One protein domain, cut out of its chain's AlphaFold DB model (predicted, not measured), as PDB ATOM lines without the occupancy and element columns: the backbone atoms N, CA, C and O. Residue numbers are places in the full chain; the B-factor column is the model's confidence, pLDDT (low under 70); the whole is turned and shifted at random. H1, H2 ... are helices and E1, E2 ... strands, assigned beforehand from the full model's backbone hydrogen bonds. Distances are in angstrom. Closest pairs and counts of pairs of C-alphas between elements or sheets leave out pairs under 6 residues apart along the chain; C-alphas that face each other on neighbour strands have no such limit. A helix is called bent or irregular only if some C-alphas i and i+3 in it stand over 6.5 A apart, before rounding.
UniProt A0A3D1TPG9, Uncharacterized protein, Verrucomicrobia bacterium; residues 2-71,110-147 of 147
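Overview. This is residues 2 to 71 and 110 to 147 of the 147 residues of an uncharacterized protein of Verrucomicrobia bacterium (UniProt A0A3D1TPG9). A small, strongly twisted sheet of three strands, E2, E1 and E3, has the long helix H4 along one face and the short helix H1 over one end of the opposite face. The helical hairpin of H2 and H3 lies off the sheet, beyond its E2 edge, and the unnamed residues 61 to 71 run from H3 back toward the other end of the sheet. The printed part has 108 residues, with four named helices and three named strands in the order H1 E1 E2 H2 H3 E3 H4; the sheet is antiparallel, in the order E2 E1 E3, and the class is mixed, helices and strands. The whole is compact, with a radius of gyration of the C-alphas of 13.5 A, and spans 36 by 30 by 28 A.

Along the chain. In the sheet, E1 is residues 15 to 21, 19.4 A long, E2 is residues 24 to 29, and E3 is residues 112 to 119, 20.4 A long, which bends by 54 degrees at residue 115. H4, residues 125 to 138, is 20.5 A long and ends with C-alpha 138 at (26.827, 81.823, 39.799); it is irregular, with C-alphas 126 and 129 at 7.0 A. H1, residues 2 to 10, begins with C-alpha 2 at (32.089, 93.641, 18.014). H2 is residues 39 to 47 and H3 is residues 52 to 60.

Arrangement. E1 is the inner strand. E1 and E2 form a hairpin, antiparallel at 155 degrees, with N 17 and O 28 at 2.8 A. E1 and E3 are antiparallel at 156 degrees, with N 20 and O 113 at 2.7 A. H4 is on the sheet at a height of 10.0 A and runs along the strands, at 2 degrees to E2 on the local plane; sheet and helix make two layers, a helix on one face of a sheet. H1 is on the opposite face at a height of 9.1 A, with the C-alphas of Val 8 and Gly 119, the closest of H1 and E3, 5.5 A apart. H2 and H3 touch, opposite ways at a shallow tilt of 13 degrees, the closest C-alphas being those of Trp 42 and Val 55, 7.0 A. H1 and H2 are close but not clearly touching, while H3 and H4 are apart. Each O i to N i+4 pair is within hydrogen-bond range in H1, H2 and H3, and 8 of 10 in H4.

Size, cuts and confidence. The C-alphas of Glu 39 and Asp 143, the two farthest apart, are 36.8 A apart. Residues 72 to 109 are not printed, and C-alphas 71 and 110 are 10.5 A apart across the cut. Of the links that are printed whole, E2 to H2 is short and the others are tight. The mean pLDDT of the printed part is 94.6, and no printed residue is under 70.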
ATOM      1  N   ALA A   2      31.107  93.324  19.072       89.31
ATOM      2  CA  ALA A   2      32.089  93.641  18.014       89.31
ATOM      3  C   ALA A   2      33.535  93.859  18.518       89.31
ATOM      4  O   ALA A   2      34.461  93.230  18.017       89.31
ATOM      5  N   LYS A   3      33.721  94.660  19.578       90.44
ATOM      6  CA  LYS A   3      35.045  94.898  20.186       90.44
ATOM      7  C   LYS A   3      35.706  93.628  20.743       90.44
ATOM      8  O   LYS A   3      36.920  93.499  20.684       90.44
ATOM      9  N   LEU A   4      34.911  92.686  21.257       92.12
ATOM     10  CA  LEU A   4      35.418  91.399  21.737       92.12
ATOM     11  C   LEU A   4      35.882  90.519  20.571       92.12
ATOM     12  O   LEU A   4      36.956  89.939  20.652       92.12
ATOM     13  N   HIS A   5      35.117  90.462  19.475       92.31
ATOM     14  CA  HIS A   5      35.552  89.752  18.268       92.31
ATOM     15  C   HIS A   5      36.852  90.334  17.707       92.31
ATOM     16  O   HIS A   5      37.747  89.576  17.353       92.31
ATOM     17  N   GLN A   6      36.984  91.664  17.693       90.62
ATOM     18  CA  GLN A   6      38.225  92.319  17.292       90.62
ATOM     19  C   GLN A   6      39.389  91.919  18.208       90.62
ATOM     20  O   GLN A   6      40.425  91.491  17.711       90.62
ATOM     21  N   LEU A   7      39.213  91.995  19.531       89.38
ATOM     22  CA  LEU A   7      40.244  91.604  20.498       89.38
ATOM     23  C   LEU A   7      40.700  90.153  20.286       89.38
ATOM     24  O   LEU A   7      41.895  89.889  20.234       89.38
ATOM     25  N   VAL A   8      39.752  89.235  20.091       93.06
ATOM     26  CA  VAL A   8      40.039  87.820  19.818       93.06
ATOM     27  C   VAL A   8      40.758  87.627  18.479       93.06
ATOM     28  O   VAL A   8      41.648  86.793  18.383       93.06
ATOM     29  N   SER A   9      40.416  88.399  17.444       91.69
ATOM     30  CA  SER A   9      41.075  88.293  16.133       91.69
ATOM     31  C   SER A   9      42.528  88.786  16.121       91.69
ATOM     32  O   SER A   9      43.284  88.410  15.230       91.69
ATOM     33  N   LEU A  10      42.917  89.625  17.089       90.69
ATOM     34  CA  LEU A  10      44.260  90.208  17.175       90.69
ATOM     35  C   LEU A  10      45.282  89.295  17.868       90.69
ATOM     36  O   LEU A  10      46.474  89.436  17.611       90.69
ATOM     37  N   ASP A  11      44.842  88.367  18.722       89.75
ATOM     38  CA  ASP A  11      45.710  87.362  19.347       89.75
ATOM     39  C   ASP A  11      45.077  85.968  19.196       89.75
ATOM     40  O   ASP A  11      44.111  85.664  19.897       89.75
ATOM     41  N   PRO A  12      45.630  85.090  18.335       91.19
ATOM     42  CA  PRO A  12      45.124  83.733  18.132       91.19
ATOM     43  C   PRO A  12      45.062  82.874  19.400       91.19
ATOM     44  O   PRO A  12      44.319  81.896  19.438       91.19
ATOM     45  N   ARG A  13      45.837  83.208  20.440       93.44
ATOM     46  CA  ARG A  13      45.806  82.498  21.727       93.44
ATOM     47  C   ARG A  13      44.638  82.947  22.591       93.44
ATOM     48  O   ARG A  13      44.233  82.193  23.476       93.44
ATOM     49  N   CYS A  14      44.104  84.144  22.347       94.44
ATOM     50  CA  CYS A  14      43.039  84.724  23.142       94.44
ATOM     51  C   CYS A  14      41.858  83.755  23.231       94.44
ATOM     52  O   CYS A  14      41.343  83.273  22.225       94.44
ATOM     53  N   SER A  15      41.424  83.481  24.455       96.94
ATOM     54  CA  SER A  15      40.196  82.751  24.751       96.94
ATOM     55  C   SER A  15      39.422  83.507  25.813       96.94
ATOM     56  O   SER A  15      40.006  83.982  26.798       96.94
ATOM     57  N   VAL A  16      38.115  83.635  25.585       97.12
ATOM     58  CA  VAL A  16      37.196  84.378  26.445       97.12
ATOM     59  C   VAL A  16      35.885  83.620  26.601       97.12
ATOM     60  O   VAL A  16      35.214  83.317  25.613       97.12
ATOM     61  N   ARG A  17      35.469  83.376  27.843       98.06
ATOM     62  CA  ARG A  17      34.110  82.925  28.169       98.06
ATOM     63  C   ARG A  17      33.207  84.132  28.379       98.06
ATOM     64  O   ARG A  17      33.559  85.069  29.101       98.06
ATOM     65  N   VAL A  18      32.049  84.117  27.730       98.19
ATOM     66  CA  VAL A  18      31.099  85.231  27.714       98.19
ATOM     67  C   VAL A  18      29.830  84.837  28.442       98.19
ATOM     68  O   VAL A  18      29.221  83.815  28.131       98.19
ATOM     69  N   TYR A  19      29.400  85.692  29.363       98.50
ATOM     70  CA  TYR A  19      28.222  85.469  30.187       98.50
ATOM     71  C   TYR A  19      27.261  86.654  30.096       98.50
ATOM     72  O   TYR A  19      27.677  87.814  30.146       98.50
ATOM     73  N   ARG A  20      25.960  86.375  30.017       98.19
ATOM     74  CA  ARG A  20      24.889  87.354  30.204       98.19
ATOM     75  C   ARG A  20      24.703  87.607  31.689       98.19
ATOM     76  O   ARG A  20      24.606  86.671  32.465       98.19
ATOM     77  N   THR A  21      24.599  88.861  32.091       97.19
ATOM     78  CA  THR A  21      24.153  89.253  33.433       97.19
ATOM     79  C   THR A  21      22.826  89.991  33.305       97.19
ATOM     80  O   THR A  21      22.443  90.400  32.209       97.19
ATOM     81  N   HIS A  22      22.153  90.247  34.423       96.00
ATOM     82  CA  HIS A  22      20.918  91.033  34.418       96.00
ATOM     83  C   HIS A  22      21.065  92.442  33.789       96.00
ATOM     84  O   HIS A  22      20.085  93.001  33.316       96.00
ATOM     85  N   SER A  23      22.262  93.049  33.780       93.12
ATOM     86  CA  SER A  23      22.465  94.426  33.277       93.12
ATOM     87  C   SER A  23      23.618  94.562  32.279       93.12
ATOM     88  O   SER A  23      24.212  95.631  32.176       93.12
ATOM     89  N   GLY A  24      23.970  93.494  31.560       94.12
ATOM     90  CA  GLY A  24      25.049  93.541  30.573       94.12
ATOM     91  C   GLY A  24      25.772  92.213  30.423       94.12
ATOM     92  O   GLY A  24      25.175  91.149  30.582       94.12
ATOM     93  N   LEU A  25      27.071  92.274  30.145       95.50
ATOM     94  CA  LEU A  25      27.914  91.106  29.904       95.50
ATOM     95  C   LEU A  25      29.033  91.006  30.941       95.50
ATOM     96  O   LEU A  25      29.498  92.014  31.471       95.50
ATOM     97  N   ARG A  26      29.474  89.778  31.199       96.81
ATOM     98  CA  ARG A  26      30.698  89.457  31.936       96.81
ATOM     99  C   ARG A  26      31.606  88.651  31.015       96.81
ATOM    100  O   ARG A  26      31.137  87.756  30.313       96.81
ATOM    101  N   TYR A  27      32.892  88.968  31.041       96.19
ATOM    102  CA  TYR A  27      33.922  88.268  30.283       96.19
ATOM    103  C   TYR A  27      34.930  87.662  31.255       96.19
ATOM    104  O   TYR A  27      35.368  88.348  32.177       96.19
ATOM    105  N   LEU A  28      35.300  86.403  31.037       96.75
ATOM    106  CA  LEU A  28      36.449  85.772  31.680       96.75
ATOM    107  C   LEU A  28      37.472  85.446  30.597       96.75
ATOM    108  O   LEU A  28      37.196  84.618  29.731       96.75
ATOM    109  N   LEU A  29      38.623  86.117  30.621       95.31
ATOM    110  CA  LEU A  29      39.760  85.760  29.776       95.31
ATOM    111  C   LEU A  29      40.402  84.513  30.385       95.31
ATOM    112  O   LEU A  29      40.745  84.515  31.562       95.31
ATOM    113  N   THR A  30      40.526  83.447  29.600       96.94
ATOM    114  CA  THR A  30      40.933  82.130  30.114       96.94
ATOM    115  C   THR A  30      42.290  81.665  29.607       96.94
ATOM    116  O   THR A  30      42.761  80.626  30.040       96.94
ATOM    117  N   HIS A  31      42.915  82.388  28.680       95.06
ATOM    118  CA  HIS A  31      44.115  81.916  27.984       95.06
ATOM    119  C   HIS A  31      45.419  82.093  28.776       95.06
ATOM    120  O   HIS A  31      46.378  81.371  28.517       95.06
ATOM    121  N   SER A  32      45.459  83.016  29.739       94.06
ATOM    122  CA  SER A  32      46.595  83.226  30.644       94.06
ATOM    123  C   SER A  32      46.152  83.956  31.914       94.06
ATOM    124  O   SER A  32      45.179  84.720  31.851       94.06
ATOM    125  N   PRO A  33      46.848  83.776  33.055       93.44
ATOM    126  CA  PRO A  33      46.649  84.620  34.227       93.44
ATOM    127  C   PRO A  33      46.857  86.089  33.855       93.44
ATOM    128  O   PRO A  33      47.754  86.427  33.080       93.44
ATOM    129  N   ALA A  34      45.983  86.957  34.356       91.75
ATOM    130  CA  ALA A  34      46.058  88.387  34.098       91.75
ATOM    131  C   ALA A  34      46.654  89.096  35.311       91.75
ATOM    132  O   ALA A  34      46.169  88.923  36.425       91.75
ATOM    133  N   GLU A  35      47.642  89.952  35.078       90.50
ATOM    134  CA  GLU A  35      48.192  90.815  36.119       90.50
ATOM    135  C   GLU A  35      47.286  92.044  36.304       90.50
ATOM    136  O   GLU A  35      47.119  92.810  35.338       90.50
ATOM    137  N   PRO A  36      46.699  92.268  37.501       87.00
ATOM    138  CA  PRO A  36      45.767  93.369  37.760       87.00
ATOM    139  C   PRO A  36      46.357  94.757  37.520       87.00
ATOM    140  O   PRO A  36      45.612  95.682  37.204       87.00
ATOM    141  N   ASN A  37      47.683  94.888  37.637       87.00
ATOM    142  CA  ASN A  37      48.408  96.147  37.479       87.00
ATOM    143  C   ASN A  37      49.102  96.319  36.123       87.00
ATOM    144  O   ASN A  37      49.819  97.299  35.917       87.00
ATOM    145  N   SER A  38      48.909  95.384  35.192       90.94
ATOM    146  CA  SER A  38      49.505  95.502  33.863       90.94
ATOM    147  C   SER A  38      48.702  96.437  32.956       90.94
ATOM    148  O   SER A  38      47.467  96.439  32.945       90.94
ATOM    149  N   GLU A  39      49.418  97.194  32.124       88.75
ATOM    150  CA  GLU A  39      48.820  98.072  31.114       88.75
ATOM    151  C   GLU A  39      47.941  97.288  30.125       88.75
ATOM    152  O   GLU A  39      46.849  97.735  29.772       88.75
ATOM    153  N   ALA A  40      48.371  96.080  29.744       88.81
ATOM    154  CA  ALA A  40      47.623  95.193  28.859       88.81
ATOM    155  C   ALA A  40      46.234  94.848  29.426       88.81
ATOM    156  O   ALA A  40      45.232  94.959  28.715       88.81
ATOM    157  N   THR A  41      46.151  94.503  30.716       91.25
ATOM    158  CA  THR A  41      44.881  94.213  31.396       91.25
ATOM    159  C   THR A  41      43.957  95.430  31.406       91.25
ATOM    160  O   THR A  41      42.767  95.316  31.096       91.25
ATOM    161  N   TRP A  42      44.480  96.616  31.725       89.00
ATOM    162  CA  TRP A  42      43.674  97.841  31.752       89.00
ATOM    163  C   TRP A  42      43.161  98.219  30.371       89.00
ATOM    164  O   TRP A  42      41.976  98.528  30.218       89.00
ATOM    165  N   ARG A  43      44.024  98.128  29.356       88.44
ATOM    166  CA  ARG A  43      43.654  98.409  27.973       88.44
ATOM    167  C   ARG A  43      42.583  97.443  27.481       88.44
ATOM    168  O   ARG A  43      41.622  97.875  26.849       88.44
ATOM    169  N   ALA A  44      42.699  96.158  27.820       90.44
ATOM    170  CA  ALA A  44      41.676  95.168  27.507       90.44
ATOM    171  C   ALA A  44      40.333  95.509  28.175       90.44
ATOM    172  O   ALA A  44      39.304  95.514  27.501       90.44
ATOM    173  N   MET A  45      40.324  95.853  29.469       92.75
ATOM    174  CA  MET A  45      39.101  96.251  30.178       92.75
ATOM    175  C   MET A  45      38.449  97.500  29.571       92.75
ATOM    176  O   MET A  45      37.234  97.525  29.383       92.75
ATOM    177  N   GLU A  46      39.240  98.513  29.219       90.94
ATOM    178  CA  GLU A  46      38.754  99.739  28.580       90.94
ATOM    179  C   GLU A  46      38.148  99.455  27.197       90.94
ATOM    180  O   GLU A  46      37.016  99.853  26.910       90.94
ATOM    181  N   VAL A  47      38.859  98.700  26.351       91.12
ATOM    182  CA  VAL A  47      38.372  98.300  25.020       91.12
ATOM    183  C   VAL A  47      37.073  97.510  25.141       91.12
ATOM    184  O   VAL A  47      36.120  97.777  24.409       91.12
ATOM    185  N   LEU A  48      36.987  96.582  26.094       92.56
ATOM    186  CA  LEU A  48      35.790  95.775  26.329       92.56
ATOM    187  C   LEU A  48      34.639  96.557  26.986       92.56
ATOM    188  O   LEU A  48      33.528  96.026  27.066       92.56
ATOM    189  N   GLY A  49      34.864  97.815  27.378       92.81
ATOM    190  CA  GLY A  49      33.847  98.699  27.945       92.81
ATOM    191  C   GLY A  49      33.516  98.388  29.403       92.81
ATOM    192  O   GLY A  49      32.356  98.492  29.797       92.81
ATOM    193  N   ALA A  50      34.507  97.966  30.190       93.31
ATOM    194  CA  ALA A  50      34.347  97.793  31.628       93.31
ATOM    195  C   ALA A  50      34.010  99.126  32.319       93.31
ATOM    196  O   ALA A  50      34.429 100.200  31.885       93.31
ATOM    197  N   ASP A  51      33.271  99.048  33.425       92.25
ATOM    198  CA  ASP A  51      32.909 100.217  34.227       92.25
ATOM    199  C   ASP A  51      34.177 100.939  34.753       92.25
ATOM    200  O   ASP A  51      35.041 100.292  35.356       92.25
ATOM    201  N   PRO A  52      34.317 102.271  34.579       92.31
ATOM    202  CA  PRO A  52      35.505 103.004  35.023       92.31
ATOM    203  C   PRO A  52      35.786 102.913  36.531       92.31
ATOM    204  O   PRO A  52      36.944 102.934  36.954       92.31
ATOM    205  N   LEU A  53      34.754 102.812  37.376       93.00
ATOM    206  CA  LEU A  53      34.925 102.573  38.809       93.00
ATOM    207  C   LEU A  53      35.459 101.163  39.066       93.00
ATOM    208  O   LEU A  53      36.355 101.015  39.894       93.00
ATOM    209  N   TYR A  54      34.967 100.154  38.343       92.12
ATOM    210  CA  TYR A  54      35.494  98.791  38.438       92.12
ATOM    211  C   TYR A  54      36.984  98.737  38.082       92.12
ATOM    212  O   TYR A  54      37.770  98.196  38.859       92.12
ATOM    213  N   VAL A  55      37.389  99.364  36.971       91.56
ATOM    214  CA  VAL A  55      38.801  99.430  36.547       91.56
ATOM    215  C   VAL A  55      39.674 100.088  37.620       91.56
ATOM    216  O   VAL A  55      40.712  99.540  37.991       91.56
ATOM    217  N   ARG A  56      39.236 101.227  38.179       91.19
ATOM    218  CA  ARG A  56      39.966 101.913  39.263       91.19
ATOM    219  C   ARG A  56      40.104 101.058  40.520       91.19
ATOM    220  O   ARG A  56      41.172 101.044  41.120       91.19
ATOM    221  N   LEU A  57      39.045 100.354  40.923       92.38
ATOM    222  CA  LEU A  57      39.092  99.472  42.092       92.38
ATOM    223  C   LEU A  57      40.048  98.299  41.873       92.38
ATOM    224  O   LEU A  57      40.829  98.005  42.771       92.38
ATOM    225  N   CYS A  58      40.026  97.684  40.685       91.75
ATOM    226  CA  CYS A  58      40.923  96.572  40.375       91.75
ATOM    227  C   CYS A  58      42.392  96.991  40.438       91.75
ATOM    228  O   CYS A  58      43.204  96.267  41.000       91.75
ATOM    229  N   LYS A  59      42.707  98.188  39.928       88.69
ATOM    230  CA  LYS A  59      44.047  98.776  40.009       88.69
ATOM    231  C   LYS A  59      44.466  99.079  41.449       88.69
ATOM    232  O   LYS A  59      45.548  98.710  41.869       88.69
ATOM    233  N   ASN A  60      43.611  99.749  42.219       91.88
ATOM    234  CA  ASN A  60      43.983 100.196  43.564       91.88
ATOM    235  C   ASN A  60      44.107  99.053  44.579       91.88
ATOM    236  O   ASN A  60      44.700  99.241  45.634       91.88
ATOM    237  N   GLN A  61      43.473  97.913  44.311       93.38
ATOM    238  CA  GLN A  61      43.404  96.775  45.231       93.38
ATOM    239  C   GLN A  61      44.059  95.521  44.659       93.38
ATOM    240  O   GLN A  61      43.916  94.457  45.252       93.38
ATOM    241  N   GLU A  62      44.692  95.643  43.492       93.94
ATOM    242  CA  GLU A  62      45.449  94.582  42.827       93.94
ATOM    243  C   GLU A  62      44.660  93.265  42.717       93.94
ATOM    244  O   GLU A  62      45.174  92.175  42.941       93.94
ATOM    245  N   CYS A  63      43.362  93.361  42.407       93.12
ATOM    246  CA  CYS A  63      42.477  92.199  42.333       93.12
ATOM    247  C   CYS A  63      41.334  92.395  41.337       93.12
ATOM    248  O   CYS A  63      40.846  93.504  41.126       93.12
ATOM    249  N   PHE A  64      40.836  91.295  40.772       93.62
ATOM    250  CA  PHE A  64      39.581  91.287  40.021       93.62
ATOM    251  C   PHE A  64      38.418  90.904  40.928       93.62
ATOM    252  O   PHE A  64      38.572  90.130  41.874       93.62
ATOM    253  N   ARG A  65      37.223  91.424  40.637       92.56
ATOM    254  CA  ARG A  65      36.037  91.184  41.466       92.56
ATOM    255  C   ARG A  65      34.896  90.649  40.618       92.56
ATOM    256  O   ARG A  65      34.395  91.327  39.727       92.56
ATOM    257  N   ALA A  66      34.414  89.463  40.960       93.81
ATOM    258  CA  ALA A  66      33.185  88.919  40.409       93.81
ATOM    259  C   ALA A  66      32.138  88.804  41.514       93.81
ATOM    260  O   ALA A  66      32.410  88.330  42.615       93.81
ATOM    261  N   ARG A  67      30.907  89.226  41.217       94.88
ATOM    262  CA  ARG A  67      29.777  88.934  42.095       94.88
ATOM    263  C   ARG A  67      29.320  87.497  41.832       94.88
ATOM    264  O   ARG A  67      29.025  87.179  40.677       94.88
ATOM    265  N   LEU A  68      29.286  86.678  42.884       97.00
ATOM    266  CA  LEU A  68      28.950  85.250  42.813       97.00
ATOM    267  C   LEU A  68      27.516  84.922  43.239       97.00
ATOM    268  O   LEU A  68      27.043  83.838  42.943       97.00
ATOM    269  N   THR A  69      26.826  85.842  43.913       96.25
ATOM    270  CA  THR A  69      25.415  85.679  44.285       96.25
ATOM    271  C   THR A  69      24.596  86.882  43.812       96.25
ATOM    272  O   THR A  69      25.154  87.983  43.693       96.25
ATOM    273  N   PRO A  70      23.289  86.731  43.553       96.50
ATOM    274  CA  PRO A  70      22.444  87.814  43.061       96.50
ATOM    275  C   PRO A  70      22.503  89.116  43.871       96.50
ATOM    276  O   PRO A  70      22.953  89.173  45.021       96.50
ATOM    277  N   LYS A  71      22.056  90.236  43.297       94.88
ATOM    278  CA  LYS A  71      21.835  91.433  44.132       94.88
ATOM    279  C   LYS A  71      20.533  91.239  44.927       94.88
ATOM    280  O   LYS A  71      19.524  90.938  44.296       94.88
ATOM    281  N   ALA A 110      20.063  82.689  38.813       98.38
ATOM    282  CA  ALA A 110      21.458  82.704  38.398       98.38
ATOM    283  C   ALA A 110      22.012  84.138  38.420       98.38
ATOM    284  O   ALA A 110      21.317  85.107  38.106       98.38
ATOM    285  N   THR A 111      23.289  84.293  38.772       98.31
ATOM    286  CA  THR A 111      23.949  85.617  38.779       98.31
ATOM    287  C   THR A 111      24.361  86.047  37.369       98.31
ATOM    288  O   THR A 111      24.381  87.235  37.018       98.31
ATOM    289  N   CYS A 112      24.714  85.070  36.543       98.56
ATOM    290  CA  CYS A 112      24.953  85.222  35.120       98.56
ATOM    291  C   CYS A 112      24.563  83.927  34.400       98.56
ATOM    292  O   CYS A 112      24.331  82.925  35.055       98.56
ATOM    293  N   ALA A 113      24.475  83.955  33.073       98.62
ATOM    294  CA  ALA A 113      24.236  82.785  32.234       98.62
ATOM    295  C   ALA A 113      25.335  82.704  31.177       98.62
ATOM    296  O   ALA A 113      25.627  83.704  30.518       98.62
ATOM    297  N   PHE A 114      25.956  81.543  31.015       98.62
ATOM    298  CA  PHE A 114      26.941  81.316  29.967       98.62
ATOM    299  C   PHE A 114      26.283  81.472  28.592       98.62
ATOM    300  O   PHE A 114      25.201  80.952  28.343       98.62
ATOM    301  N   ILE A 115      26.922  82.233  27.704       98.00
ATOM    302  CA  ILE A 115      26.454  82.425  26.327       98.00
ATOM    303  C   ILE A 115      27.287  81.564  25.387       98.00
ATOM    304  O   ILE A 115      26.743  80.804  24.597       98.00
ATOM    305  N   GLN A 116      28.605  81.759  25.415       97.69
ATOM    306  CA  GLN A 116      29.532  81.123  24.487       97.69
ATOM    307  C   GLN A 116      30.977  81.321  24.938       97.69
ATOM    308  O   GLN A 116      31.283  82.192  25.760       97.69
ATOM    309  N   GLN A 117      31.870  80.562  24.318       97.50
ATOM    310  CA  GLN A 117      33.306  80.776  24.380       97.50
ATOM    311  C   GLN A 117      33.807  81.244  23.011       97.50
ATOM    312  O   GLN A 117      33.413  80.697  21.985       97.50
ATOM    313  N   LEU A 118      34.638  82.286  23.000       97.00
ATOM    314  CA  LEU A 118      35.214  82.879  21.794       97.00
ATOM    315  C   LEU A 118      36.737  82.746  21.807       97.00
ATOM    316  O   LEU A 118      37.358  82.837  22.867       97.00
ATOM    317  N   GLY A 119      37.321  82.597  20.619       96.56
ATOM    318  CA  GLY A 119      38.764  82.481  20.418       96.56
ATOM    319  C   GLY A 119      39.249  81.039  20.423       96.56
ATOM    320  O   GLY A 119      38.542  80.157  19.945       96.56
ATOM    321  N   SER A 120      40.451  80.801  20.948       96.62
ATOM    322  CA  SER A 120      41.123  79.494  20.874       96.62
ATOM    323  C   SER A 120      40.404  78.366  21.620       96.62
ATOM    324  O   SER A 120      40.711  77.197  21.412       96.62
ATOM    325  N   GLY A 121      39.478  78.696  22.525       96.38
ATOM    326  CA  GLY A 121      38.850  77.714  23.407       96.38
ATOM    327  C   GLY A 121      39.743  77.286  24.581       96.38
ATOM    328  O   GLY A 121      39.291  76.557  25.463       96.38
ATOM    329  N   PHE A 122      40.991  77.755  24.631       97.50
ATOM    330  CA  PHE A 122      41.954  77.350  25.645       97.50
ATOM    331  C   PHE A 122      41.605  77.909  27.032       97.50
ATOM    332  O   PHE A 122      41.302  79.096  27.196       97.50
ATOM    333  N   ILE A 123      41.678  77.050  28.045       97.88
ATOM    334  CA  ILE A 123      41.591  77.431  29.455       97.88
ATOM    335  C   ILE A 123      42.915  77.049  30.106       97.88
ATOM    336  O   ILE A 123      43.273  75.875  30.155       97.88
ATOM    337  N   HIS A 124      43.642  78.056  30.576       97.94
ATOM    338  CA  HIS A 124      44.899  77.881  31.281       97.94
ATOM    339  C   HIS A 124      44.667  77.049  32.552       97.94
ATOM    340  O   HIS A 124      43.696  77.329  33.263       97.94
ATOM    341  N   PRO A 125      45.540  76.078  32.884       96.81
ATOM    342  CA  PRO A 125      45.351  75.204  34.042       96.81
ATOM    343  C   PRO A 125      45.088  75.955  35.357       96.81
ATOM    344  O   PRO A 125      44.148  75.625  36.067       96.81
ATOM    345  N   GLU A 126      45.824  77.039  35.624       95.31
ATOM    346  CA  GLU A 126      45.636  77.874  36.829       95.31
ATOM    347  C   GLU A 126      44.279  78.604  36.900       95.31
ATOM    348  O   GLU A 126      43.895  79.112  37.950       95.31
ATOM    349  N   ILE A 127      43.544  78.682  35.788       95.81
ATOM    350  CA  ILE A 127      42.248  79.367  35.687       95.81
ATOM    351  C   ILE A 127      41.093  78.358  35.648       95.81
ATOM    352  O   ILE A 127      39.946  78.739  35.887       95.81
ATOM    353  N   GLY A 128      41.368  77.079  35.371       97.38
ATOM    354  CA  GLY A 128      40.352  76.032  35.233       97.38
ATOM    355  C   GLY A 128      39.444  75.931  36.456       97.38
ATOM    356  O   GLY A 128      38.231  76.123  36.339       97.38
ATOM    357  N   ASP A 129      40.042  75.749  37.634       97.06
ATOM    358  CA  ASP A 129      39.310  75.643  38.902       97.06
ATOM    359  C   ASP A 129      38.537  76.929  39.226       97.06
ATOM    360  O   ASP A 129      37.417  76.883  39.740       97.06
ATOM    361  N   LEU A 130      39.090  78.096  38.873       96.25
ATOM    362  CA  LEU A 130      38.420  79.384  39.048       96.25
ATOM    363  C   LEU A 130      37.168  79.489  38.166       96.25
ATOM    364  O   LEU A 130      36.137  79.981  38.624       96.25
ATOM    365  N   VAL A 131      37.246  79.042  36.908       98.00
ATOM    366  CA  VAL A 131      36.105  79.026  35.979       98.00
ATOM    367  C   VAL A 131      35.034  78.066  36.473       98.00
ATOM    368  O   VAL A 131      33.862  78.439  36.487       98.00
ATOM    369  N   GLN A 132      35.421  76.873  36.926       98.19
ATOM    370  CA  GLN A 132      34.481  75.908  37.489       98.19
ATOM    371  C   GLN A 132      33.780  76.482  38.727       98.19
ATOM    372  O   GLN A 132      32.553  76.544  38.764       98.19
ATOM    373  N   LEU A 133      34.545  76.989  39.698       98.00
ATOM    374  CA  LEU A 133      33.997  77.606  40.903       98.00
ATOM    375  C   LEU A 133      33.078  78.786  40.563       98.00
ATOM    376  O   LEU A 133      32.017  78.949  41.166       98.00
ATOM    377  N   HIS A 134      33.471  79.623  39.601       98.31
ATOM    378  CA  HIS A 134      32.637  80.718  39.122       98.31
ATOM    379  C   HIS A 134      31.304  80.196  38.579       98.31
ATOM    380  O   HIS A 134      30.251  80.682  39.002       98.31
ATOM    381  N   ASP A 135      31.337  79.233  37.659       98.50
ATOM    382  CA  ASP A 135      30.148  78.723  36.978       98.50
ATOM    383  C   ASP A 135      29.199  78.026  37.964       98.50
ATOM    384  O   ASP A 135      27.992  78.274  37.929       98.50
ATOM    385  N   GLU A 136      29.740  77.257  38.913       98.25
ATOM    386  CA  GLU A 136      28.982  76.616  39.993       98.25
ATOM    387  C   GLU A 136      28.319  77.642  40.917       98.25
ATOM    388  O   GLU A 136      27.119  77.575  41.177       98.25
ATOM    389  N   ARG A 137      29.075  78.630  41.415       97.81
ATOM    390  CA  ARG A 137      28.551  79.598  42.393       97.81
ATOM    391  C   ARG A 137      27.546  80.563  41.785       97.81
ATOM    392  O   ARG A 137      26.618  80.978  42.470       97.81
ATOM    393  N   THR A 138      27.730  80.914  40.517       98.31
ATOM    394  CA  THR A 138      26.827  81.823  39.799       98.31
ATOM    395  C   THR A 138      25.629  81.118  39.173       98.31
ATOM    396  O   THR A 138      24.740  81.817  38.683       98.31
ATOM    397  N   LEU A 139      25.600  79.779  39.201       98.38
ATOM    398  CA  LEU A 139      24.645  78.936  38.478       98.38
ATOM    399  C   LEU A 139      24.632  79.253  36.972       98.38
ATOM    400  O   LEU A 139      23.580  79.240  36.331       98.38
ATOM    401  N   ALA A 140      25.812  79.537  36.406       98.38
ATOM    402  CA  ALA A 140      25.968  80.051  35.045       98.38
ATOM    403  C   ALA A 140      25.459  79.116  33.950       98.38
ATOM    404  O   ALA A 140      25.152  79.578  32.853       98.38
ATOM    405  N   LEU A 141      25.413  77.816  34.231       98.31
ATOM    406  CA  LEU A 141      24.973  76.783  33.294       98.31
ATOM    407  C   LEU A 141      23.532  76.317  33.561       98.31
ATOM    408  O   LEU A 141      23.104  75.321  32.990       98.31
ATOM    409  N   SER A 142      22.805  76.999  34.448       97.94
ATOM    410  CA  SER A 142      21.388  76.726  34.711       97.94
ATOM    411  C   SER A 142      20.468  77.547  33.803       97.94
ATOM    412  O   SER A 142      20.883  78.557  33.234       97.94
ATOM    413  N   ASP A 143      19.191  77.166  33.759       96.94
ATOM    414  CA  ASP A 143      18.126  77.915  33.077       96.94
ATOM    415  C   ASP A 143      17.364  78.872  34.018       96.94
ATOM    416  O   ASP A 143      16.255  79.321  33.717       96.94
ATOM    417  N   LEU A 144      17.930  79.182  35.191       97.94
ATOM    418  CA  LEU A 144      17.294  80.074  36.160       97.94
ATOM    419  C   LEU A 144      17.247  81.527  35.652       97.94
ATOM    420  O   LEU A 144      18.153  81.981  34.944       97.94
ATOM    421  N   PRO A 145      16.230  82.315  36.052       97.62
ATOM    422  CA  PRO A 145      16.185  83.738  35.739       97.62
ATOM    423  C   PRO A 145      17.382  84.494  36.343       97.62
ATOM    424  O   PRO A 145      17.902  84.139  37.401       97.62
ATOM    425  N   LEU A 146      17.801  85.581  35.682       98.06
ATOM    426  CA  LEU A 146      18.960  86.376  36.100       98.06
ATOM    427  C   LEU A 146      18.618  87.428  37.163       98.06
ATOM    428  O   LEU A 146      17.758  88.286  36.930       98.06
ATOM    429  N   ALA A 147      19.392  87.456  38.252       95.50
ATOM    430  CA  ALA A 147      19.336  88.479  39.305       95.50
ATOM    431  C   ALA A 147      20.733  88.855  39.834       95.50
ATOM    432  O   ALA A 147      21.646  88.016  39.857       95.50
TER     433      ALA A 147